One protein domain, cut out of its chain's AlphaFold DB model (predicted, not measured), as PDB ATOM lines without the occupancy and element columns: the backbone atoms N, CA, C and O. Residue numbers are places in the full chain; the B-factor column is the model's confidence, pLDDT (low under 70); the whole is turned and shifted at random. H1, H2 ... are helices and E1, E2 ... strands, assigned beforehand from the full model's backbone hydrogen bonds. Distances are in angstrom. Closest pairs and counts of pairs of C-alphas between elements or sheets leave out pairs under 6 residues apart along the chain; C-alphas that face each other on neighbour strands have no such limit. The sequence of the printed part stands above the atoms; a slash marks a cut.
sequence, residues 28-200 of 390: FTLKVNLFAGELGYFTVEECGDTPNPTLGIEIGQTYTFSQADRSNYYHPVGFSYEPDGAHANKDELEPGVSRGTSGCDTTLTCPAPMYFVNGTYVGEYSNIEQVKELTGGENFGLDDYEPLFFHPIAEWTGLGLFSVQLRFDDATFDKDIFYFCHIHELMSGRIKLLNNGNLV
ATOM      1  N   PHE A  28     -39.054  19.664   0.045       98.75
ATOM      2  CA  PHE A  28     -39.104  19.164  -1.320       98.75
ATOM      3  C   PHE A  28     -38.069  18.049  -1.466       98.75
ATOM      4  O   PHE A  28     -36.875  18.266  -1.252       98.75
ATOM      5  N   THR A  29     -38.517  16.851  -1.808       98.56
ATOM      6  CA  THR A  29     -37.665  15.677  -1.987       98.56
ATOM      7  C   THR A  29     -37.322  15.539  -3.458       98.56
ATOM      8  O   THR A  29     -38.152  15.126  -4.270       98.56
ATOM      9  N   LEU A  30     -36.094  15.927  -3.800       98.44
ATOM     10  CA  LEU A  30     -35.597  15.943  -5.166       98.44
ATOM     11  C   LEU A  30     -35.149  14.548  -5.596       98.44
ATOM     12  O   LEU A  30     -34.497  13.809  -4.852       98.44
ATOM     13  N   LYS A  31     -35.471  14.218  -6.840       97.94
ATOM     14  CA  LYS A  31     -34.960  13.073  -7.594       97.94
ATOM     15  C   LYS A  31     -34.641  13.522  -9.005       97.94
ATOM     16  O   LYS A  31     -35.161  14.539  -9.449       97.94
ATOM     17  N   VAL A  32     -33.890  12.718  -9.743       97.81
ATOM     18  CA  VAL A  32     -33.659  12.931 -11.173       97.81
ATOM     19  C   VAL A  32     -34.260  11.783 -11.971       97.81
ATOM     20  O   VAL A  32     -33.892  10.615 -11.817       97.81
ATOM     21  N   ASN A  33     -35.176  12.120 -12.874       97.19
ATOM     22  CA  ASN A  33     -35.665  11.199 -13.884       97.19
ATOM     23  C   ASN A  33     -34.736  11.244 -15.103       97.19
ATOM     24  O   ASN A  33     -34.886  12.083 -15.993       97.19
ATOM     25  N   LEU A  34     -33.799  10.293 -15.163       96.62
ATOM     26  CA  LEU A  34     -32.834  10.158 -16.263       96.62
ATOM     27  C   LEU A  34     -33.495   9.934 -17.636       96.62
ATOM     28  O   LEU A  34     -32.844  10.125 -18.661       96.62
ATOM     29  N   PHE A  35     -34.767   9.529 -17.675       96.19
ATOM     30  CA  PHE A  35     -35.501   9.223 -18.907       96.19
ATOM     31  C   PHE A  35     -36.373  10.379 -19.404       96.19
ATOM     32  O   PHE A  35     -37.059  10.210 -20.407       96.19
ATOM     33  N   ALA A  36     -36.401  11.511 -18.697       94.56
ATOM     34  CA  ALA A  36     -37.248  12.644 -19.059       94.56
ATOM     35  C   ALA A  36     -36.641  13.543 -20.156       94.56
ATOM     36  O   ALA A  36     -37.368  14.331 -20.737       94.56
ATOM     37  N   GLY A  37     -35.347  13.400 -20.470       92.81
ATOM     38  CA  GLY A  37     -34.642  14.170 -21.506       92.81
ATOM     39  C   GLY A  37     -33.210  13.671 -21.737       92.81
ATOM     40  O   GLY A  37     -32.820  12.653 -21.149       92.81
ATOM     41  N   GLU A  38     -32.411  14.375 -22.553       91.00
ATOM     42  CA  GLU A  38     -30.994  14.019 -22.822       91.00
ATOM     43  C   GLU A  38     -30.179  13.949 -21.521       91.00
ATOM     44  O   GLU A  38     -29.499  12.956 -21.243       91.00
ATOM     45  N   LEU A  39     -30.333  14.962 -20.670       92.00
ATOM     46  CA  LEU A  39     -29.630  15.099 -19.390       92.00
ATOM     47  C   LEU A  39     -30.424  14.502 -18.214       92.00
ATOM     48  O   LEU A  39     -29.860  14.187 -17.169       92.00
ATOM     49  N   GLY A  40     -31.718  14.242 -18.425       94.75
ATOM     50  CA  GLY A  40     -32.679  13.971 -17.357       94.75
ATOM     51  C   GLY A  40     -33.203  15.268 -16.739       94.75
ATOM     52  O   GLY A  40     -32.684  16.344 -17.008       94.75
ATOM     53  N   TYR A  41     -34.253  15.166 -15.927       97.38
ATOM     54  CA  TYR A  41     -34.871  16.319 -15.260       97.38
ATOM     55  C   TYR A  41     -35.140  16.031 -13.795       97.38
ATOM     56  O   TYR A  41     -35.373  14.875 -13.421       97.38
ATOM     57  N   PHE A  42     -35.139  17.079 -12.973       98.06
ATOM     58  CA  PHE A  42     -35.571  16.945 -11.594       98.06
ATOM     59  C   PHE A  42     -37.043  16.531 -11.546       98.06
ATOM     60  O   PHE A  42     -37.866  16.909 -12.376       98.06
ATOM     61  N   THR A  43     -37.385  15.749 -10.540       97.50
ATOM     62  CA  THR A  43     -38.754  15.465 -10.114       97.50
ATOM     63  C   THR A  43     -38.804  15.689  -8.616       97.50
ATOM     64  O   THR A  43     -37.793  15.519  -7.930       97.50
ATOM     65  N   VAL A  44     -39.965  16.078  -8.108       98.06
ATOM     66  CA  VAL A  44     -40.140  16.412  -6.695       98.06
ATOM     67  C   VAL A  44     -41.270  15.556  -6.156       98.06
ATOM     68  O   VAL A  44     -42.382  15.642  -6.675       98.06
ATOM     69  N   GLU A  45     -40.995  14.707  -5.161       97.12
ATOM     70  CA  GLU A  45     -41.967  13.704  -4.687       97.12
ATOM     71  C   GLU A  45     -43.308  14.337  -4.289       97.12
ATOM     72  O   GLU A  45     -44.376  13.804  -4.596       97.12
ATOM     73  N   GLU A  46     -43.257  15.508  -3.656       96.88
ATOM     74  CA  GLU A  46     -44.423  16.267  -3.205       96.88
ATOM     75  C   GLU A  46     -45.271  16.814  -4.370       96.88
ATOM     76  O   GLU A  46     -46.414  17.219  -4.159       96.88
ATOM     77  N   CYS A  47     -44.735  16.795  -5.592       95.69
ATOM     78  CA  CYS A  47     -45.330  17.360  -6.803       95.69
ATOM     79  C   CYS A  47     -45.735  16.300  -7.843       95.69
ATOM     80  O   CYS A  47     -46.204  16.654  -8.928       95.69
ATOM     81  N   GLY A  48     -45.585  15.011  -7.521       92.44
ATOM     82  CA  GLY A  48     -45.888  13.900  -8.425       92.44
ATOM     83  C   GLY A  48     -44.843  13.705  -9.530       92.44
ATOM     84  O   GLY A  48     -43.682  14.069  -9.380       92.44
ATOM     85  N   ASP A  49     -45.266  13.114 -10.649       88.06
ATOM     86  CA  ASP A  49     -44.358  12.653 -11.716       88.06
ATOM     87  C   ASP A  49     -43.988  13.737 -12.747       88.06
ATOM     88  O   ASP A  49     -43.356  13.439 -13.760       88.06
ATOM     89  N   THR A  50     -44.397  14.989 -12.524       90.19
ATOM     90  CA  THR A  50     -44.105  16.107 -13.432       90.19
ATOM     91  C   THR A  50     -42.604  16.411 -13.415       90.19
ATOM     92  O   THR A  50     -42.082  16.716 -12.342       90.19
ATOM     93  N   PRO A  51     -41.896  16.368 -14.560       93.25
ATOM     94  CA  PRO A  51     -40.514  16.834 -14.647       93.25
ATOM     95  C   PRO A  51     -40.423  18.346 -14.419       93.25
ATOM     96  O   PRO A  51     -41.272  19.094 -14.902       93.25
ATOM     97  N   ASN A  52     -39.391  18.781 -13.696       95.88
ATOM     98  CA  ASN A  52     -39.112  20.168 -13.320       95.88
ATOM     99  C   ASN A  52     -40.383  20.944 -12.907       95.88
ATOM    100  O   ASN A  52     -40.713  21.973 -13.510       95.88
ATOM    101  N   PRO A  53     -41.139  20.462 -11.900       96.56
ATOM    102  CA  PRO A  53     -42.401  21.082 -11.517       96.56
ATOM    103  C   PRO A  53     -42.189  22.528 -11.053       96.56
ATOM    104  O   PRO A  53     -41.167  22.869 -10.456       96.56
ATOM    105  N   THR A  54     -43.180  23.391 -11.276       97.69
ATOM    106  CA  THR A  54     -43.148  24.735 -10.686       97.69
ATOM    107  C   THR A  54     -43.401  24.627  -9.184       97.69
ATOM    108  O   THR A  54     -44.454  24.147  -8.769       97.69
ATOM    109  N   LEU A  55     -42.448  25.069  -8.368       98.38
ATOM    110  CA  LEU A  55     -42.537  25.055  -6.907       98.38
ATOM    111  C   LEU A  55     -43.069  26.389  -6.388       98.38
ATOM    112  O   LEU A  55     -42.870  27.424  -7.014       98.38
ATOM    113  N   GLY A  56     -43.727  26.380  -5.236       97.88
ATOM    114  CA  GLY A  56     -44.140  27.582  -4.519       97.88
ATOM    115  C   GLY A  56     -43.467  27.660  -3.157       97.88
ATOM    116  O   GLY A  56     -43.619  26.737  -2.353       97.88
ATOM    117  N   ILE A  57     -42.770  28.767  -2.885       98.19
ATOM    118  CA  ILE A  57     -42.182  29.049  -1.568       98.19
ATOM    119  C   ILE A  57     -42.715  30.358  -0.992       98.19
ATOM    120  O   ILE A  57     -42.835  31.363  -1.687       98.19
ATOM    121  N   GLU A  58     -43.047  30.346   0.293       98.00
ATOM    122  CA  GLU A  58     -43.495  31.519   1.042       98.00
ATOM    123  C   GLU A  58     -42.300  32.366   1.495       98.00
ATOM    124  O   GLU A  58     -41.365  31.854   2.121       98.00
ATOM    125  N   ILE A  59     -42.337  33.668   1.198       97.94
ATOM    126  CA  ILE A  59     -41.276  34.607   1.581       97.94
ATOM    127  C   ILE A  59     -41.092  34.593   3.103       97.94
ATOM    128  O   ILE A  59     -42.040  34.674   3.885       97.94
ATOM    129  N   GLY A  60     -39.834  34.509   3.530       96.94
ATOM    130  CA  GLY A  60     -39.422  34.483   4.928       96.94
ATOM    131  C   GLY A  60     -39.505  33.109   5.593       96.94
ATOM    132  O   GLY A  60     -38.975  32.975   6.699       96.94
ATOM    133  N   GLN A  61     -40.093  32.102   4.938       97.94
ATOM    134  CA  GLN A  61     -40.117  30.721   5.420       97.94
ATOM    135  C   GLN A  61     -38.900  29.939   4.919       97.94
ATOM    136  O   GLN A  61     -38.383  30.182   3.830       97.94
ATOM    137  N   THR A  62     -38.451  28.980   5.727       98.50
ATOM    138  CA  THR A  62     -37.373  28.060   5.355       98.50
ATOM    139  C   THR A  62     -37.953  26.813   4.703       98.50
ATOM    140  O   THR A  62     -38.853  26.185   5.271       98.50
ATOM    141  N   TYR A  63     -37.389  26.440   3.558       98.75
ATOM    142  CA  TYR A  63     -37.659  25.198   2.846       98.75
ATOM    143  C   TYR A  63     -36.408  24.324   2.803       98.75
ATOM    144  O   TYR A  63     -35.298  24.833   2.672       98.75
ATOM    145  N   THR A  64     -36.588  23.008   2.913       98.75
ATOM    146  CA  THR A  64     -35.521  22.011   2.764       98.75
ATOM    147  C   THR A  64     -35.678  21.279   1.439       98.75
ATOM    148  O   THR A  64     -36.713  20.673   1.187       98.75
ATOM    149  N   PHE A  65     -34.633  21.279   0.626       98.81
ATOM    150  CA  PHE A  65     -34.512  20.511  -0.604       98.81
ATOM    151  C   PHE A  65     -33.647  19.286  -0.309       98.81
ATOM    152  O   PHE A  65     -32.433  19.387  -0.134       98.81
ATOM    153  N   SER A  66     -34.283  18.129  -0.159       98.56
ATOM    154  CA  SER A  66     -33.602  16.866   0.122       98.56
ATOM    155  C   SER A  66     -33.068  16.269  -1.175       98.56
ATOM    156  O   SER A  66     -33.846  16.003  -2.086       98.56
ATOM    157  N   GLN A  67     -31.762  16.010  -1.236       98.25
ATOM    158  CA  GLN A  67     -31.093  15.299  -2.332       98.25
ATOM    159  C   GLN A  67     -30.657  13.890  -1.904       98.25
ATOM    160  O   GLN A  67     -29.677  13.342  -2.398       98.25
ATOM    161  N   ALA A  68     -31.387  13.298  -0.954       95.44
ATOM    162  CA  ALA A  68     -31.084  11.985  -0.384       95.44
ATOM    163  C   ALA A  68     -31.263  10.818  -1.370       95.44
ATOM    164  O   ALA A  68     -30.716   9.740  -1.150       95.44
ATOM    165  N   ASP A  69     -32.061  10.993  -2.426       96.31
ATOM    166  CA  ASP A  69     -32.273   9.937  -3.410       96.31
ATOM    167  C   ASP A  69     -31.032   9.763  -4.292       96.31
ATOM    168  O   ASP A  69     -30.477  10.734  -4.810       96.31
ATOM    169  N   ARG A  70     -30.638   8.508  -4.519       94.81
ATOM    170  CA  ARG A  70     -29.456   8.140  -5.314       94.81
ATOM    171  C   ARG A  70     -29.454   8.678  -6.746       94.81
ATOM    172  O   ARG A  70     -28.401   8.753  -7.370       94.81
ATOM    173  N   SER A  71     -30.621   9.016  -7.297       96.25
ATOM    174  CA  SER A  71     -30.714   9.638  -8.620       96.25
ATOM    175  C   SER A  71     -30.092  11.034  -8.675       96.25
ATOM    176  O   SER A  71     -29.704  11.447  -9.760       96.25
ATOM    177  N   ASN A  72     -29.920  11.716  -7.535       97.88
ATOM    178  CA  ASN A  72     -29.247  13.016  -7.462       97.88
ATOM    179  C   ASN A  72     -27.724  12.933  -7.631       97.88
ATOM    180  O   ASN A  72     -27.076  13.974  -7.651       97.88
ATOM    181  N   TYR A  73     -27.130  11.738  -7.736       97.69
ATOM    182  CA  TYR A  73     -25.704  11.610  -8.036       97.69
ATOM    183  C   TYR A  73     -25.344  12.453  -9.264       97.69
ATOM    184  O   TYR A  73     -25.983  12.292 -10.300       97.69
ATOM    185  N   TYR A  74     -24.312  13.299  -9.168       97.75
ATOM    186  CA  TYR A  74     -23.914  14.261 -10.208       97.75
ATOM    187  C   TYR A  74     -24.894  15.423 -10.479       97.75
ATOM    188  O   TYR A  74     -24.705  16.148 -11.448       97.75
ATOM    189  N   HIS A  75     -25.917  15.619  -9.640       98.31
ATOM    190  CA  HIS A  75     -26.941  16.655  -9.817       98.31
ATOM    191  C   HIS A  75     -27.120  17.560  -8.586       98.31
ATOM    192  O   HIS A  75     -28.225  17.614  -8.045       98.31
ATOM    193  N   PRO A  76     -26.081  18.255  -8.085       98.38
ATOM    194  CA  PRO A  76     -26.238  19.199  -6.978       98.38
ATOM    195  C   PRO A  76     -27.210  20.320  -7.368       98.38
ATOM    196  O   PRO A  76     -27.062  20.939  -8.425       98.38
ATOM    197  N   VAL A  77     -28.227  20.559  -6.534       98.75
ATOM    198  CA  VAL A  77     -29.243  21.583  -6.808       98.75
ATOM    199  C   VAL A  77     -28.700  22.971  -6.481       98.75
ATOM    200  O   VAL A  77     -28.196  23.195  -5.384       98.75
ATOM    201  N   GLY A  78     -28.839  23.889  -7.430       98.50
ATOM    202  CA  GLY A  78     -28.543  25.311  -7.299       98.50
ATOM    203  C   GLY A  78     -29.798  26.164  -7.375       98.50
ATOM    204  O   GLY A  78     -30.875  25.679  -7.734       98.50
ATOM    205  N   PHE A  79     -29.657  27.451  -7.056       98.75
ATOM    206  CA  PHE A  79     -30.748  28.421  -7.119       98.75
ATOM    207  C   PHE A  79     -30.289  29.711  -7.781       98.75
ATOM    208  O   PHE A  79     -29.232  30.237  -7.452       98.75
ATOM    209  N   SER A  80     -31.101  30.252  -8.683       98.50
ATOM    210  CA  SER A  80     -30.735  31.430  -9.468       98.50
ATOM    211  C   SER A  80     -31.914  32.359  -9.734       98.50
ATOM    212  O   SER A  80     -33.083  31.972  -9.656       98.50
ATOM    213  N   TYR A  81     -31.609  33.611 -10.074       98.00
ATOM    214  CA  TYR A  81     -32.631  34.597 -10.439       98.00
ATOM    215  C   TYR A  81     -33.142  34.424 -11.879       98.00
ATOM    216  O   TYR A  81     -34.202  34.939 -12.228       98.00
ATOM    217  N   GLU A  82     -32.400  33.708 -12.725       97.62
ATOM    218  CA  GLU A  82     -32.730  33.418 -14.126       97.62
ATOM    219  C   GLU A  82     -32.400  31.945 -14.453       97.62
ATOM    220  O   GLU A  82     -31.563  31.357 -13.764       97.62
ATOM    221  N   PRO A  83     -33.025  31.338 -15.480       97.38
ATOM    222  CA  PRO A  83     -32.761  29.950 -15.859       97.38
ATOM    223  C   PRO A  83     -31.279  29.659 -16.116       97.38
ATOM    224  O   PRO A  83     -30.555  30.495 -16.655       97.38
ATOM    225  N   ASP A  84     -30.883  28.448 -15.747       96.12
ATOM    226  CA  ASP A  84     -29.581  27.795 -15.911       96.12
ATOM    227  C   ASP A  84     -28.411  28.450 -15.170       96.12
ATOM    228  O   ASP A  84     -27.282  27.986 -15.300       96.12
ATOM    229  N   GLY A  85     -28.670  29.477 -14.350       96.56
ATOM    230  CA  GLY A  85     -27.704  30.024 -13.393       96.56
ATOM    231  C   GLY A  85     -26.316  30.245 -14.004       96.56
ATOM    232  O   GLY A  85     -26.186  30.860 -15.071       96.56
ATOM    233  N   ALA A  86     -25.284  29.692 -13.361       94.56
ATOM    234  CA  ALA A  86     -23.902  29.756 -13.832       94.56
ATOM    235  C   ALA A  86     -23.696  29.264 -15.275       94.56
ATOM    236  O   ALA A  86     -22.904  29.869 -16.000       94.56
ATOM    237  N   HIS A  87     -24.421  28.240 -15.740       95.12
ATOM    238  CA  HIS A  87     -24.273  27.731 -17.113       95.12
ATOM    239  C   HIS A  87     -24.621  28.794 -18.166       95.12
ATOM    240  O   HIS A  87     -24.020  28.832 -19.237       95.12
ATOM    241  N   ALA A  88     -25.543  29.705 -17.844       94.69
ATOM    242  CA  ALA A  88     -25.957  30.802 -18.715       94.69
ATOM    243  C   ALA A  88     -25.340  32.164 -18.324       94.69
ATOM    244  O   ALA A  88     -25.816  33.210 -18.786       94.69
ATOM    245  N   ASN A  89     -24.285  32.169 -17.492       94.50
ATOM    246  CA  ASN A  89     -23.677  33.372 -16.905       94.50
ATOM    247  C   ASN A  89     -24.719  34.280 -16.225       94.50
ATOM    248  O   ASN A  89     -24.731  35.501 -16.426       94.50
ATOM    249  N   LYS A  90     -25.653  33.672 -15.489       96.44
ATOM    250  CA  LYS A  90     -26.710  34.364 -14.755       96.44
ATOM    251  C   LYS A  90     -26.416  34.379 -13.273       96.44
ATOM    252  O   LYS A  90     -25.886  33.415 -12.738       96.44
ATOM    253  N   ASP A  91     -26.830  35.465 -12.630       96.56
ATOM    254  CA  ASP A  91     -26.664  35.616 -11.195       96.56
ATOM    255  C   ASP A  91     -27.425  34.520 -10.442       96.56
ATOM    256  O   ASP A  91     -28.645  34.335 -10.593       96.56
ATOM    257  N   GLU A  92     -26.681  33.827  -9.597       97.75
ATOM    258  CA  GLU A  92     -27.199  32.854  -8.656       97.75
ATOM    259  C   GLU A  92     -27.726  33.539  -7.388       97.75
ATOM    260  O   GLU A  92     -27.532  34.740  -7.167       97.75
ATOM    261  N   LEU A  93     -28.440  32.787  -6.553       98.12
ATOM    262  CA  LEU A  93     -28.797  33.242  -5.214       98.12
ATOM    263  C   LEU A  93     -27.553  33.165  -4.331       98.12
ATOM    264  O   LEU A  93     -27.301  32.163  -3.672       98.12
ATOM    265  N   GLU A  94     -26.787  34.249  -4.322       97.38
ATOM    266  CA  GLU A  94     -25.570  34.378  -3.527       97.38
ATOM    267  C   GLU A  94     -25.708  35.491  -2.480       97.38
ATOM    268  O   GLU A  94     -26.415  36.482  -2.708       97.38
ATOM    269  N   PRO A  95     -24.994  35.395  -1.343       97.62
ATOM    270  CA  PRO A  95     -25.065  36.386  -0.271       97.62
ATOM    271  C   PRO A  95     -24.754  37.821  -0.717       97.62
ATOM    272  O   PRO A  95     -25.304  38.769  -0.146       97.62
ATOM    273  N   GLY A  96     -23.898  37.987  -1.732       96.81
ATOM    274  CA  GLY A  96     -23.519  39.275  -2.318       96.81
ATOM    275  C   GLY A  96     -24.407  39.774  -3.464       96.81
ATOM    276  O   GLY A  96     -24.167  40.869  -3.972       96.81
ATOM    277  N   VAL A  97     -25.434  39.026  -3.881       96.50
ATOM    278  CA  VAL A  97     -26.256  39.360  -5.055       96.50
ATOM    279  C   VAL A  97     -27.657  39.800  -4.631       96.50
ATOM    280  O   VAL A  97     -28.527  38.989  -4.303       96.50
ATOM    281  N   SER A  98     -27.916  41.108  -4.719       94.31
ATOM    282  CA  SER A  98     -29.258  41.673  -4.551       94.31
ATOM    283  C   SER A  98     -29.904  41.969  -5.905       94.31
ATOM    284  O   SER A  98     -29.366  42.728  -6.713       94.31
ATOM    285  N   ARG A  99     -31.097  41.413  -6.144       92.56
ATOM    286  CA  ARG A  99     -31.985  41.816  -7.254       92.56
ATOM    287  C   ARG A  99     -33.204  42.623  -6.785       92.56
ATOM    288  O   ARG A  99     -33.939  43.149  -7.618       92.56
ATOM    289  N   GLY A 100     -33.414  42.727  -5.472       84.81
ATOM    290  CA  GLY A 100     -34.410  43.598  -4.851       84.81
ATOM    291  C   GLY A 100     -33.850  44.983  -4.510       84.81
ATOM    292  O   GLY A 100     -32.818  45.422  -5.012       84.81
ATOM    293  N   THR A 101     -34.541  45.692  -3.622       86.88
ATOM    294  CA  THR A 101     -34.131  46.998  -3.077       86.88
ATOM    295  C   THR A 101     -33.706  46.921  -1.606       86.88
ATOM    296  O   THR A 101     -33.667  47.944  -0.923       86.88
ATOM    297  N   SER A 102     -33.440  45.718  -1.090       84.56
ATOM    298  CA  SER A 102     -33.124  45.457   0.321       84.56
ATOM    299  C   SER A 102     -31.723  45.926   0.747       84.56
ATOM    300  O   SER A 102     -31.516  46.205   1.928       84.56
ATOM    301  N   GLY A 103     -30.776  46.062  -0.192       89.06
ATOM    302  CA  GLY A 103     -29.384  46.460   0.086       89.06
ATOM    303  C   GLY A 103     -28.559  45.388   0.814       89.06
ATOM    304  O   GLY A 103     -27.518  45.696   1.401       89.06
ATOM    305  N   CYS A 104     -29.052  44.145   0.812       94.19
ATOM    306  CA  CYS A 104     -28.449  42.990   1.475       94.19
ATOM    307  C   CYS A 104     -27.051  42.630   0.947       94.19
ATOM    308  O   CYS A 104     -26.265  42.014   1.664       94.19
ATOM    309  N   ASP A 105     -26.729  43.052  -0.276       95.56
ATOM    310  CA  ASP A 105     -25.456  42.842  -0.965       95.56
ATOM    311  C   ASP A 105     -24.311  43.526  -0.217       95.56
ATOM    312  O   ASP A 105     -23.229  42.970  -0.056       95.56
ATOM    313  N   THR A 106     -24.567  44.710   0.347       94.75
ATOM    314  CA  THR A 106     -23.548  45.471   1.088       94.75
ATOM    315  C   THR A 106     -23.093  44.794   2.381       94.75
ATOM    316  O   THR A 106     -21.992  45.062   2.868       94.75
ATOM    317  N   THR A 107     -23.938  43.932   2.945       94.62
ATOM    318  CA  THR A 107     -23.666  43.168   4.166       94.62
ATOM    319  C   THR A 107     -23.406  41.692   3.895       94.62
ATOM    320  O   THR A 107     -23.138  40.963   4.848       94.62
ATOM    321  N   LEU A 108     -23.443  41.264   2.627       97.19
ATOM    322  CA  LEU A 108     -23.369  39.862   2.214       97.19
ATOM    323  C   LEU A 108     -24.422  39.002   2.925       97.19
ATOM    324  O   LEU A 108     -24.118  37.934   3.451       97.19
ATOM    325  N   THR A 109     -25.644  39.522   3.032       95.81
ATOM    326  CA  THR A 109     -26.773  38.873   3.717       95.81
ATOM    327  C   THR A 109     -27.960  38.643   2.785       95.81
ATOM    328  O   THR A 109     -29.079  38.488   3.271       95.81
ATOM    329  N   CYS A 110     -27.773  38.700   1.462       97.69
ATOM    330  CA  CYS A 110     -28.861  38.403   0.532       97.69
ATOM    331  C   CYS A 110     -29.317  36.953   0.668       97.69
ATOM    332  O   CYS A 110     -28.517  36.128   1.111       97.69
ATOM    333  N   PRO A 111     -30.579  36.634   0.328       97.81
ATOM    334  CA  PRO A 111     -31.068  35.270   0.422       97.81
ATOM    335  C   PRO A 111     -30.218  34.319  -0.423       97.81
ATOM    336  O   PRO A 111     -30.106  34.499  -1.635       97.81
ATOM    337  N   ALA A 112     -29.649  33.303   0.221       98.31
ATOM    338  CA  ALA A 112     -28.798  32.304  -0.412       98.31
ATOM    339  C   ALA A 112     -29.118  30.900   0.136       98.31
ATOM    340  O   ALA A 112     -29.585  30.775   1.278       98.31
ATOM    341  N   PRO A 113     -28.910  29.832  -0.656       98.50
ATOM    342  CA  PRO A 113     -29.037  28.463  -0.179       98.50
ATOM    343  C   PRO A 113     -27.950  28.140   0.852       98.50
ATOM    344  O   PRO A 113     -26.836  28.632   0.771       98.50
ATOM    345  N   MET A 114     -28.259  27.276   1.812       98.75
ATOM    346  CA  MET A 114     -27.317  26.759   2.802       98.75
ATOM    347  C   MET A 114     -27.167  25.251   2.599       98.75
ATOM    348  O   MET A 114     -28.153  24.517   2.700       98.75
ATOM    349  N   TYR A 115     -25.951  24.782   2.315       98.69
ATOM    350  CA  TYR A 115     -25.693  23.391   1.922       98.69
ATOM    351  C   TYR A 115     -25.316  22.489   3.103       98.69
ATOM    352  O   TYR A 115     -24.506  22.853   3.958       98.69
ATOM    353  N   PHE A 116     -25.893  21.287   3.146       98.69
ATOM    354  CA  PHE A 116     -25.715  20.329   4.237       98.69
ATOM    355  C   PHE A 116     -25.256  18.968   3.726       98.69
ATOM    356  O   PHE A 116     -25.898  18.366   2.859       98.69
ATOM    357  N   VAL A 117     -24.222  18.434   4.375       98.06
ATOM    358  CA  VAL A 117     -23.730  17.067   4.179       98.06
ATOM    359  C   VAL A 117     -23.920  16.298   5.479       98.06
ATOM    360  O   VAL A 117     -23.460  16.709   6.546       98.06
ATOM    361  N   ASN A 118     -24.658  15.192   5.408       95.88
ATOM    362  CA  ASN A 118     -25.018  14.347   6.544       95.88
ATOM    363  C   ASN A 118     -25.614  15.145   7.727       95.88
ATOM    364  O   ASN A 118     -25.248  14.962   8.889       95.88
ATOM    365  N   GLY A 119     -26.494  16.103   7.410       95.50
ATOM    366  CA  GLY A 119     -27.138  16.992   8.384       95.50
ATOM    367  C   GLY A 119     -26.238  18.088   8.970       95.50
ATOM    368  O   GLY A 119     -26.702  18.865   9.802       95.50
ATOM    369  N   THR A 120     -24.977  18.182   8.542       97.38
ATOM    370  CA  THR A 120     -24.038  19.227   8.970       97.38
ATOM    371  C   THR A 120     -23.985  20.330   7.924       97.38
ATOM    372  O   THR A 120     -23.686  20.056   6.766       97.38
ATOM    373  N   TYR A 121     -24.268  21.570   8.330       98.31
ATOM    374  CA  TYR A 121     -24.075  22.747   7.483       98.31
ATOM    375  C   TYR A 121     -22.578  22.954   7.224       98.31
ATOM    376  O   TYR A 121     -21.804  22.994   8.183       98.31
ATOM    377  N   VAL A 122     -22.182  23.072   5.955       97.94
ATOM    378  CA  VAL A 122     -20.765  23.185   5.560       97.94
ATOM    379  C   VAL A 122     -20.318  24.618   5.249       97.94
ATOM    380  O   VAL A 122     -19.150  24.837   4.971       97.94
ATOM    381  N   GLY A 123     -21.208  25.611   5.353       97.62
ATOM    382  CA  GLY A 123     -20.877  27.015   5.094       97.62
ATOM    383  C   GLY A 123     -20.655  27.888   6.336       97.62
ATOM    384  O   GLY A 123     -20.725  27.462   7.499       97.62
ATOM    385  N   GLU A 124     -20.426  29.178   6.089       96.69
ATOM    386  CA  GLU A 124     -20.262  30.206   7.117       96.69
ATOM    387  C   GLU A 124     -21.442  31.176   7.226       96.69
ATOM    388  O   GLU A 124     -21.842  31.472   8.358       96.69
ATOM    389  N   TYR A 125     -21.979  31.615   6.083       97.81
ATOM    390  CA  TYR A 125     -23.156  32.475   5.916       97.81
ATOM    391  C   TYR A 125     -24.381  31.902   6.639       97.81
ATOM    392  O   TYR A 125     -24.496  30.688   6.792       97.81
ATOM    393  N   SER A 126     -25.311  32.746   7.081       97.62
ATOM    394  CA  SER A 126     -26.633  32.305   7.526       97.62
ATOM    395  C   SER A 126     -27.638  33.452   7.536       97.62
ATOM    396  O   SER A 126     -27.430  34.454   8.225       97.62
ATOM    397  N   ASN A 127     -28.778  33.254   6.869       97.00
ATOM    398  CA  ASN A 127     -30.025  33.984   7.121       97.00
ATOM    399  C   ASN A 127     -31.090  33.108   7.832       97.00
ATOM    400  O   ASN A 127     -32.240  33.524   8.015       97.00
ATOM    401  N   ILE A 128     -30.712  31.905   8.286       97.31
ATOM    402  CA  ILE A 128     -31.577  30.957   9.002       97.31
ATOM    403  C   ILE A 128     -31.044  30.780  10.430       97.31
ATOM    404  O   ILE A 128     -30.168  29.958  10.693       97.31
ATOM    405  N   GLU A 129     -31.613  31.526  11.380       93.31
ATOM    406  CA  GLU A 129     -31.174  31.547  12.788       93.31
ATOM    407  C   GLU A 129     -31.179  30.154  13.449       93.31
ATOM    408  O   GLU A 129     -30.363  29.868  14.323       93.31
ATOM    409  N   GLN A 130     -32.068  29.259  13.005       93.81
ATOM    410  CA  GLN A 130     -32.155  27.877  13.484       93.81
ATOM    411  C   GLN A 130     -30.969  27.005  13.048       93.81
ATOM    412  O   GLN A 130     -30.707  25.987  13.688       93.81
ATOM    413  N   VAL A 131     -30.281  27.373  11.967       94.19
ATOM    414  CA  VAL A 131     -29.093  26.665  11.475       94.19
ATOM    415  C   VAL A 131     -27.844  27.230  12.140       94.19
ATOM    416  O   VAL A 131     -27.023  26.478  12.669       94.19
ATOM    417  N   LYS A 132     -27.701  28.557  12.118       94.69
ATOM    418  CA  LYS A 132     -26.547  29.280  12.657       94.69
ATOM    419  C   LYS A 132     -26.919  30.742  12.897       94.69
ATOM    420  O   LYS A 132     -27.785  31.273  12.202       94.69
ATOM    421  N   GLU A 133     -26.244  31.395  13.847       95.00
ATOM    422  CA  GLU A 133     -26.386  32.840  14.082       95.00
ATOM    423  C   GLU A 133     -26.272  33.629  12.771       95.00
ATOM    424  O   GLU A 133     -25.447  33.302  11.914       95.00
ATOM    425  N   LEU A 134     -27.105  34.666  12.628       93.38
ATOM    426  CA  LEU A 134     -27.152  35.492  11.424       93.38
ATOM    427  C   LEU A 134     -25.765  36.061  11.122       93.38
ATOM    428  O   LEU A 134     -25.215  36.841  11.902       93.38
ATOM    429  N   THR A 135     -25.211  35.653   9.986       95.69
ATOM    430  CA  THR A 135     -23.836  35.954   9.594       95.69
ATOM    431  C   THR A 135     -23.829  36.208   8.094       95.69
ATOM    432  O   THR A 135     -24.266  35.356   7.326       95.69
ATOM    433  N   GLY A 136     -23.346  37.377   7.674       94.88
ATOM    434  CA  GLY A 136     -23.049  37.603   6.263       94.88
ATOM    435  C   GLY A 136     -21.737  36.938   5.847       94.88
ATOM    436  O   GLY A 136     -20.941  36.534   6.694       94.88
ATOM    437  N   GLY A 137     -21.489  36.855   4.548       95.50
ATOM    438  CA  GLY A 137     -20.250  36.315   3.985       95.50
ATOM    439  C   GLY A 137     -20.516  35.488   2.739       95.50
ATOM    440  O   GLY A 137     -21.628  35.024   2.543       95.50
ATOM    441  N   GLU A 138     -19.490  35.294   1.915       96.12
ATOM    442  CA  GLU A 138     -19.626  34.598   0.626       96.12
ATOM    443  C   GLU A 138     -19.716  33.074   0.763       96.12
ATOM    444  O   GLU A 138     -20.203  32.404  -0.134       96.12
ATOM    445  N   ASN A 139     -19.245  32.491   1.869       97.56
ATOM    446  CA  ASN A 139     -19.271  31.040   2.023       97.56
ATOM    447  C   ASN A 139     -20.648  30.575   2.518       97.56
ATOM    448  O   ASN A 139     -20.895  30.550   3.724       97.56
ATOM    449  N   PHE A 140     -21.517  30.157   1.603       97.94
ATOM    450  CA  PHE A 140     -22.811  29.524   1.897       97.94
ATOM    451  C   PHE A 140     -22.784  27.983   1.772       97.94
ATOM    452  O   PHE A 140     -23.812  27.313   1.905       97.94
ATOM    453  N   GLY A 141     -21.587  27.410   1.597       98.19
ATOM    454  CA  GLY A 141     -21.316  25.971   1.637       98.19
ATOM    455  C   GLY A 141     -21.296  25.258   0.284       98.19
ATOM    456  O   GLY A 141     -21.041  24.058   0.261       98.19
ATOM    457  N   LEU A 142     -21.550  25.954  -0.830       98.12
ATOM    458  CA  LEU A 142     -21.553  25.343  -2.166       98.12
ATOM    459  C   LEU A 142     -20.184  24.757  -2.543       98.12
ATOM    460  O   LEU A 142     -20.119  23.608  -2.972       98.12
ATOM    461  N   ASP A 143     -19.101  25.503  -2.296       97.31
ATOM    462  CA  ASP A 143     -17.725  25.101  -2.637       97.31
ATOM    463  C   ASP A 143     -17.269  23.809  -1.934       97.31
ATOM    464  O   ASP A 143     -16.398  23.102  -2.438       97.31
ATOM    465  N   ASP A 144     -17.864  23.477  -0.785       98.12
ATOM    466  CA  ASP A 144     -17.606  22.233  -0.050       98.12
ATOM    467  C   ASP A 144     -18.619  21.120  -0.394       98.12
ATOM    468  O   ASP A 144     -18.423  19.959  -0.030       98.12
ATOM    469  N   TYR A 145     -19.712  21.461  -1.082       98.56
ATOM    470  CA  TYR A 145     -20.827  20.569  -1.403       98.56
ATOM    471  C   TYR A 145     -20.756  20.031  -2.833       98.56
ATOM    472  O   TYR A 145     -20.784  18.816  -3.030       98.56
ATOM    473  N   GLU A 146     -20.651  20.913  -3.830       98.00
ATOM    474  CA  GLU A 146     -20.672  20.556  -5.253       98.00
ATOM    475  C   GLU A 146     -19.539  19.590  -5.640       98.00
ATOM    476  O   GLU A 146     -19.839  18.567  -6.268       98.00
ATOM    477  N   PRO A 147     -18.269  19.789  -5.215       98.06
ATOM    478  CA  PRO A 147     -17.185  18.886  -5.600       98.06
ATOM    479  C   PRO A 147     -17.413  17.432  -5.177       98.06
ATOM    480  O   PRO A 147     -16.915  16.513  -5.829       98.06
ATOM    481  N   LEU A 148     -18.202  17.199  -4.120       98.19
ATOM    482  CA  LEU A 148     -18.516  15.855  -3.640       98.19
ATOM    483  C   LEU A 148     -19.291  15.036  -4.684       98.19
ATOM    484  O   LEU A 148     -19.127  13.820  -4.748       98.19
ATOM    485  N   PHE A 149     -20.079  15.685  -5.547       98.31
ATOM    486  CA  PHE A 149     -20.876  15.027  -6.591       98.31
ATOM    487  C   PHE A 149     -20.034  14.487  -7.756       98.31
ATOM    488  O   PHE A 149     -20.542  13.691  -8.544       98.31
ATOM    489  N   PHE A 150     -18.750  14.853  -7.833       97.75
ATOM    490  CA  PHE A 150     -17.798  14.317  -8.810       97.75
ATOM    491  C   PHE A 150     -17.070  13.050  -8.333       97.75
ATOM    492  O   PHE A 150     -16.337  12.442  -9.117       97.75
ATOM    493  N   HIS A 151     -17.249  12.633  -7.074       97.56
ATOM    494  CA  HIS A 151     -16.682  11.373  -6.587       97.56
ATOM    495  C   HIS A 151     -17.303  10.168  -7.313       97.56
ATOM    496  O   HIS A 151     -18.440  10.253  -7.784       97.56
ATOM    497  N   PRO A 152     -16.602   9.021  -7.400       96.25
ATOM    498  CA  PRO A 152     -17.210   7.775  -7.859       96.25
ATOM    499  C   PRO A 152     -18.497   7.474  -7.085       96.25
ATOM    500  O   PRO A 152     -18.567   7.707  -5.874       96.25
ATOM    501  N   ILE A 153     -19.518   6.946  -7.758       95.31
ATOM    502  CA  ILE A 153     -20.880   6.870  -7.202       95.31
ATOM    503  C   ILE A 153     -20.960   6.047  -5.909       95.31
ATOM    504  O   ILE A 153     -21.732   6.384  -5.009       95.31
ATOM    505  N   ALA A 154     -20.136   5.003  -5.785       93.12
ATOM    506  CA  ALA A 154     -20.041   4.189  -4.575       93.12
ATOM    507  C   ALA A 154     -19.499   4.995  -3.379       93.12
ATOM    508  O   ALA A 154     -20.025   4.890  -2.272       93.12
ATOM    509  N   GLU A 155     -18.489   5.843  -3.606       95.06
ATOM    510  CA  GLU A 155     -17.948   6.738  -2.578       95.06
ATOM    511  C   GLU A 155     -18.958   7.833  -2.227       95.06
ATOM    512  O   GLU A 155     -19.249   8.022  -1.049       95.06
ATOM    513  N   TRP A 156     -19.553   8.485  -3.234       96.69
ATOM    514  CA  TRP A 156     -20.585   9.508  -3.036       96.69
ATOM    515  C   TRP A 156     -21.759   8.982  -2.199       96.69
ATOM    516  O   TRP A 156     -22.184   9.638  -1.250       96.69
ATOM    517  N   THR A 157     -22.217   7.758  -2.481       93.56
ATOM    518  CA  THR A 157     -23.267   7.076  -1.702       93.56
ATOM    519  C   THR A 157     -22.868   6.926  -0.227       93.56
ATOM    520  O   THR A 157     -23.702   7.080   0.665       93.56
ATOM    521  N   GLY A 158     -21.586   6.672   0.049       91.31
ATOM    522  CA  GLY A 158     -21.042   6.545   1.402       91.31
ATOM    523  C   GLY A 158     -20.853   7.866   2.162       91.31
ATOM    524  O   GLY A 158     -20.713   7.832   3.387       91.31
ATOM    525  N   LEU A 159     -20.871   9.025   1.487       92.69
ATOM    526  CA  LEU A 159     -20.719  10.345   2.128       92.69
ATOM    527  C   LEU A 159     -21.947  10.753   2.962       92.69
ATOM    528  O   LEU A 159     -21.843  11.601   3.853       92.69
ATOM    529  N   GLY A 160     -23.092  10.111   2.729       88.75
ATOM    530  CA  GLY A 160     -24.315  10.290   3.505       88.75
ATOM    531  C   GLY A 160     -25.364  11.138   2.792       88.75
ATOM    532  O   GLY A 160     -25.470  11.142   1.570       88.75
ATOM    533  N   LEU A 161     -26.212  11.807   3.577       95.00
ATOM    534  CA  LEU A 161     -27.380  12.513   3.050       95.00
ATOM    535  C   LEU A 161     -27.046  13.947   2.651       95.00
ATOM    536  O   LEU A 161     -26.539  14.722   3.462       95.00
ATOM    537  N   PHE A 162     -27.418  14.310   1.434       98.44
ATOM    538  CA  PHE A 162     -27.250  15.645   0.882       98.44
ATOM    539  C   PHE A 162     -28.566  16.424   0.979       98.44
ATOM    540  O   PHE A 162     -29.639  15.897   0.675       98.44
ATOM    541  N   SER A 163     -28.512  17.684   1.415       98.69
ATOM    542  CA  SER A 163     -29.687  18.567   1.412       98.69
ATOM    543  C   SER A 163     -29.296  20.039   1.379       98.69
ATOM    544  O   SER A 163     -28.183  20.394   1.761       98.69
ATOM    545  N   VAL A 164     -30.229  20.884   0.959       98.81
ATOM    546  CA  VAL A 164     -30.067  22.338   0.906       98.81
ATOM    547  C   VAL A 164     -31.223  22.985   1.651       98.81
ATOM    548  O   VAL A 164     -32.366  22.560   1.495       98.81
ATOM    549  N   GLN A 165     -30.964  23.998   2.471       98.81
ATOM    550  CA  GLN A 165     -32.026  24.823   3.044       98.81
ATOM    551  C   GLN A 165     -32.012  26.201   2.403       98.81
ATOM    552  O   GLN A 165     -30.964  26.831   2.316       98.81
ATOM    553  N   LEU A 166     -33.178  26.678   1.986       98.75
ATOM    554  CA  LEU A 166     -33.347  28.010   1.421       98.75
ATOM    555  C   LEU A 166     -34.407  28.757   2.219       98.75
ATOM    556  O   LEU A 166     -35.526  28.272   2.406       98.75
ATOM    557  N   ARG A 167     -34.062  29.968   2.645       98.44
ATOM    558  CA  ARG A 167     -35.010  30.953   3.151       98.44
ATOM    559  C   ARG A 167     -34.913  32.182   2.268       98.44
ATOM    560  O   ARG A 167     -33.910  32.883   2.310       98.44
ATOM    561  N   PHE A 168     -35.946  32.430   1.471       98.25
ATOM    562  CA  PHE A 168     -35.997  33.619   0.628       98.25
ATOM    563  C   PHE A 168     -36.660  34.768   1.389       98.25
ATOM    564  O   PHE A 168     -37.875  34.758   1.566       98.25
ATOM    565  N   ASP A 169     -35.885  35.731   1.886       96.19
ATOM    566  CA  ASP A 169     -36.357  36.803   2.775       96.19
ATOM    567  C   ASP A 169     -36.212  38.230   2.208       96.19
ATOM    568  O   ASP A 169     -36.287  39.206   2.957       96.19
ATOM    569  N   ASP A 170     -36.129  38.377   0.880       95.62
ATOM    570  CA  ASP A 170     -36.255  39.674   0.204       95.62
ATOM    571  C   ASP A 170     -37.698  39.933  -0.271       95.62
ATOM    572  O   ASP A 170     -38.099  39.574  -1.377       95.62
ATOM    573  N   ALA A 171     -38.485  40.617   0.563       93.19
ATOM    574  CA  ALA A 171     -39.871  40.979   0.247       93.19
ATOM    575  C   ALA A 171     -40.020  42.061  -0.844       93.19
ATOM    576  O   ALA A 171     -41.146  42.402  -1.213       93.19
ATOM    577  N   THR A 172     -38.918  42.653  -1.313       94.44
ATOM    578  CA  THR A 172     -38.929  43.690  -2.358       94.44
ATOM    579  C   THR A 172     -38.728  43.125  -3.760       94.44
ATOM    580  O   THR A 172     -38.950  43.840  -4.734       94.44
ATOM    581  N   PHE A 173     -38.330  41.856  -3.865       96.50
ATOM    582  CA  PHE A 173     -38.207  41.146  -5.129       96.50
ATOM    583  C   PHE A 173     -39.574  40.604  -5.573       96.50
ATOM    584  O   PHE A 173     -40.271  39.938  -4.807       96.50
ATOM    585  N   ASP A 174     -39.966  40.907  -6.810       95.31
ATOM    586  CA  ASP A 174     -41.311  40.665  -7.346       95.31
ATOM    587  C   ASP A 174     -41.336  39.710  -8.550       95.31
ATOM    588  O   ASP A 174     -42.296  39.680  -9.323       95.31
ATOM    589  N   LYS A 175     -40.281  38.912  -8.722       96.44
ATOM    590  CA  LYS A 175     -40.153  37.941  -9.811       96.44
ATOM    591  C   LYS A 175     -40.046  36.512  -9.295       96.44
ATOM    592  O   LYS A 175     -39.986  36.263  -8.093       96.44
ATOM    593  N   ASP A 176     -40.041  35.577 -10.232       97.31
ATOM    594  CA  ASP A 176     -39.753  34.177  -9.961       97.31
ATOM    595  C   ASP A 176     -38.238  33.963  -9.832       97.31
ATOM    596  O   ASP A 176     -37.436  34.716 -10.389       97.31
ATOM    597  N   ILE A 177     -37.862  32.900  -9.126       98.44
ATOM    598  CA  ILE A 177     -36.496  32.359  -9.117       98.44
ATOM    599  C   ILE A 177     -36.526  30.945  -9.711       98.44
ATOM    600  O   ILE A 177     -37.594  30.418 -10.039       98.44
ATOM    601  N   PHE A 178     -35.369  30.315  -9.856       98.75
ATOM    602  CA  PHE A 178     -35.238  28.981 -10.432       98.75
ATOM    603  C   PHE A 178     -34.416  28.086  -9.517       98.75
ATOM    604  O   PHE A 178     -33.511  28.562  -8.835       98.75
ATOM    605  N   TYR A 179     -34.742  26.796  -9.505       98.81
ATOM    606  CA  TYR A 179     -33.811  25.755  -9.085       98.81
ATOM    607  C   TYR A 179     -33.236  25.106 -10.339       98.81
ATOM    608  O   TYR A 179     -33.953  24.948 -11.326       98.81
ATOM    609  N   PHE A 180     -31.966  24.736 -10.323       98.50
ATOM    610  CA  PHE A 180     -31.287  24.143 -11.475       98.50
ATOM    611  C   PHE A 180     -30.212  23.157 -11.002       98.50
ATOM    612  O   PHE A 180     -30.025  22.980  -9.801       98.50
ATOM    613  N   CYS A 181     -29.559  22.451 -11.923       98.44
ATOM    614  CA  CYS A 181     -28.421  21.596 -11.592       98.44
ATOM    615  C   CYS A 181     -27.136  22.401 -11.806       98.44
ATOM    616  O   CYS A 181     -26.978  22.986 -12.869       98.44
ATOM    617  N   HIS A 182     -26.220  22.419 -10.834       96.94
ATOM    618  CA  HIS A 182     -24.927  23.107 -10.978       96.94
ATOM    619  C   HIS A 182     -23.977  22.433 -11.983       96.94
ATOM    620  O   HIS A 182     -23.017  23.051 -12.437       96.94
ATOM    621  N   ILE A 183     -24.216  21.158 -12.311       97.88
ATOM    622  CA  ILE A 183     -23.328  20.377 -13.181       97.88
ATOM    623  C   ILE A 183     -23.895  20.218 -14.596       97.88
ATOM    624  O   ILE A 183     -23.121  20.254 -15.555       97.88
ATOM    625  N   HIS A 184     -25.208  20.043 -14.748       97.69
ATOM    626  CA  HIS A 184     -25.863  19.793 -16.034       97.69
ATOM    627  C   HIS A 184     -26.823  20.928 -16.403       97.69
ATOM    628  O   HIS A 184     -27.787  21.210 -15.691       97.69
ATOM    629  N   GLU A 185     -26.587  21.532 -17.566       95.69
ATOM    630  CA  GLU A 185     -27.411  22.615 -18.115       95.69
ATOM    631  C   GLU A 185     -28.850  22.184 -18.474       95.69
ATOM    632  O   GLU A 185     -29.183  21.002 -18.505       95.69
ATOM    633  N   LEU A 186     -29.725  23.149 -18.777       95.38
ATOM    634  CA  LEU A 186     -31.098  22.938 -19.269       95.38
ATOM    635  C   LEU A 186     -32.030  22.174 -18.306       95.38
ATOM    636  O   LEU A 186     -33.135  21.770 -18.680       95.38
ATOM    637  N   MET A 187     -31.640  22.023 -17.039       96.44
ATOM    638  CA  MET A 187     -32.413  21.333 -15.997       96.44
ATOM    639  C   MET A 187     -33.219  22.276 -15.094       96.44
ATOM    640  O   MET A 187     -33.803  21.831 -14.106       96.44
ATOM    641  N   SER A 188     -33.266  23.571 -15.409       97.50
ATOM    642  CA  SER A 188     -33.944  24.558 -14.569       97.50
ATOM    643  C   SER A 188     -35.433  24.284 -14.414       97.50
ATOM    644  O   SER A 188     -36.143  24.151 -15.409       97.50
ATOM    645  N   GLY A 189     -35.924  24.295 -13.179       97.69
ATOM    646  CA  GLY A 189     -37.336  24.387 -12.833       97.69
ATOM    647  C   GLY A 189     -37.657  25.700 -12.116       97.69
ATOM    648  O   GLY A 189     -36.792  26.374 -11.558       97.69
ATOM    649  N   ARG A 190     -38.923  26.112 -12.172       98.31
ATOM    650  CA  ARG A 190     -39.373  27.423 -11.679       98.31
ATOM    651  C   ARG A 190     -39.753  27.375 -10.203       98.31
ATOM    652  O   ARG A 190     -40.401  26.429  -9.763       98.31
ATOM    653  N   ILE A 191     -39.469  28.451  -9.477       98.56
ATOM    654  CA  ILE A 191     -40.001  28.716  -8.141       98.56
ATOM    655  C   ILE A 191     -40.794  30.025  -8.158       98.56
ATOM    656  O   ILE A 191     -40.264  31.105  -8.420       98.56
ATOM    657  N   LYS A 192     -42.078  29.919  -7.829       98.06
ATOM    658  CA  LYS A 192     -42.970  31.034  -7.530       98.06
ATOM    659  C   LYS A 192     -42.792  31.482  -6.086       98.06
ATOM    660  O   LYS A 192     -42.866  30.667  -5.164       98.06
ATOM    661  N   LEU A 193     -42.649  32.789  -5.892       97.94
ATOM    662  CA  LEU A 193     -42.688  33.390  -4.564       97.94
ATOM    663  C   LEU A 193     -44.133  33.658  -4.139       97.94
ATOM    664  O   LEU A 193     -44.952  34.161  -4.917       97.94
ATOM    665  N   LEU A 194     -44.434  33.322  -2.889       97.31
ATOM    666  CA  LEU A 194     -45.730  33.500  -2.250       97.31
ATOM    667  C   LEU A 194     -45.609  34.515  -1.108       97.31
ATOM    668  O   LEU A 194     -44.596  34.566  -0.409       97.31
ATOM    669  N   ASN A 195     -46.659  35.310  -0.920       96.12
ATOM    670  CA  ASN A 195     -46.828  36.209   0.213       96.12
ATOM    671  C   ASN A 195     -48.242  36.049   0.790       96.12
ATOM    672  O   ASN A 195     -49.254  36.352   0.144       96.12
ATOM    673  N   ASN A 196     -48.310  35.564   2.026       94.50
ATOM    674  CA  ASN A 196     -49.516  35.122   2.709       94.50
ATOM    675  C   ASN A 196     -50.348  34.157   1.843       94.50
ATOM    676  O   ASN A 196     -51.569  34.303   1.738       94.50
ATOM    677  N   GLY A 197     -49.678  33.204   1.186       92.62
ATOM    678  CA  GLY A 197     -50.293  32.205   0.310       92.62
ATOM    679  C   GLY A 197     -50.763  32.716  -1.058       92.62
ATOM    680  O   GLY A 197     -51.332  31.935  -1.816       92.62
ATOM    681  N   ASN A 198     -50.542  33.991  -1.393       94.62
ATOM    682  CA  ASN A 198     -50.843  34.539  -2.720       94.62
ATOM    683  C   ASN A 198     -49.561  34.663  -3.539       94.62
ATOM    684  O   ASN A 198     -48.521  35.009  -2.984       94.62
ATOM    685  N   LEU A 199     -49.636  34.434  -4.851       95.56
ATOM    686  CA  LEU A 199     -48.500  34.657  -5.743       95.56
ATOM    687  C   LEU A 199     -48.061  36.124  -5.684       95.56
ATOM    688  O   LEU A 199     -48.885  37.035  -5.769       95.56
ATOM    689  N   VAL A 200     -46.753  36.341  -5.559       95.94
ATOM    690  CA  VAL A 200     -46.151  37.672  -5.714       95.94
ATOM    691  C   VAL A 200     -46.242  38.114  -7.176       95.94
ATOM    692  O   VAL A 200     -46.539  39.274  -7.452       95.94
TER     693      VAL A 200
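This is residues 28 to 200 of the 390 residues of the protein "Iron starvation induced protein" of Phaeodactylum tricornutum (strain CCAP 1055/1) (UniProt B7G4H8). With little regular structure, two strongly twisted sheets form a sandwich, E2 E1 E4 E7 E6 face to face with E3 E9 E8 E5; H3 packs on edge strand E6, and two long stretches, residues 89 to 103 and 118 to 141, have no named element. The 173 printed residues, 69 in named elements, hold E1 E2 E3 E4 E5 H1 H2 E6 H3 H4 E7 E8 E9, class mixed. The sheets, both mixed, run E2 E1 E4 E7 E6 and E3 E9 E8 E5. The whole is compact, radius of gyration of the C-alphas 15.2 A, spanning 42 by 31 by 29 A.

E1, residues 28 to 33, begins at C-alpha 28 (-39.104, 19.164, -1.320). E2 is 41 to 44, E3 55 to 58, E4 62 to 66, E5 77 to 80, H1 85 to 88, H2 104 to 107, E6 113 to 117, H3 142 to 150, H4 153 to 158, E7 162 to 167, E8 177 to 181. E9, 189 to 195, 20.0 A long, ends at C-alpha 195 (-46.828, 36.209, 0.213).

E1 and E4 are parallel, N 28 to O 64 2.8 A. H3 is on the larger sheet, height 9.5 A; its closest C-alphas with E6 are Leu 142 and Tyr 115, 6.1 A. H1 only grazes the smaller sheet; H2 is on neither. H3 and H4 are close but not clearly touching, C-alphas 149 and 156 6.6 A apart. Every O i to N i+4 pair is within hydrogen-bond range in H4, 1 of 5 in H3, with 4 of 6 at i+3.

C-alphas 101 and 154 are farthest apart, 45.1 A. The printed part has no cut; links H1 to H2 and E6 to H3 are long. No printed residue is under 70 in pLDDT.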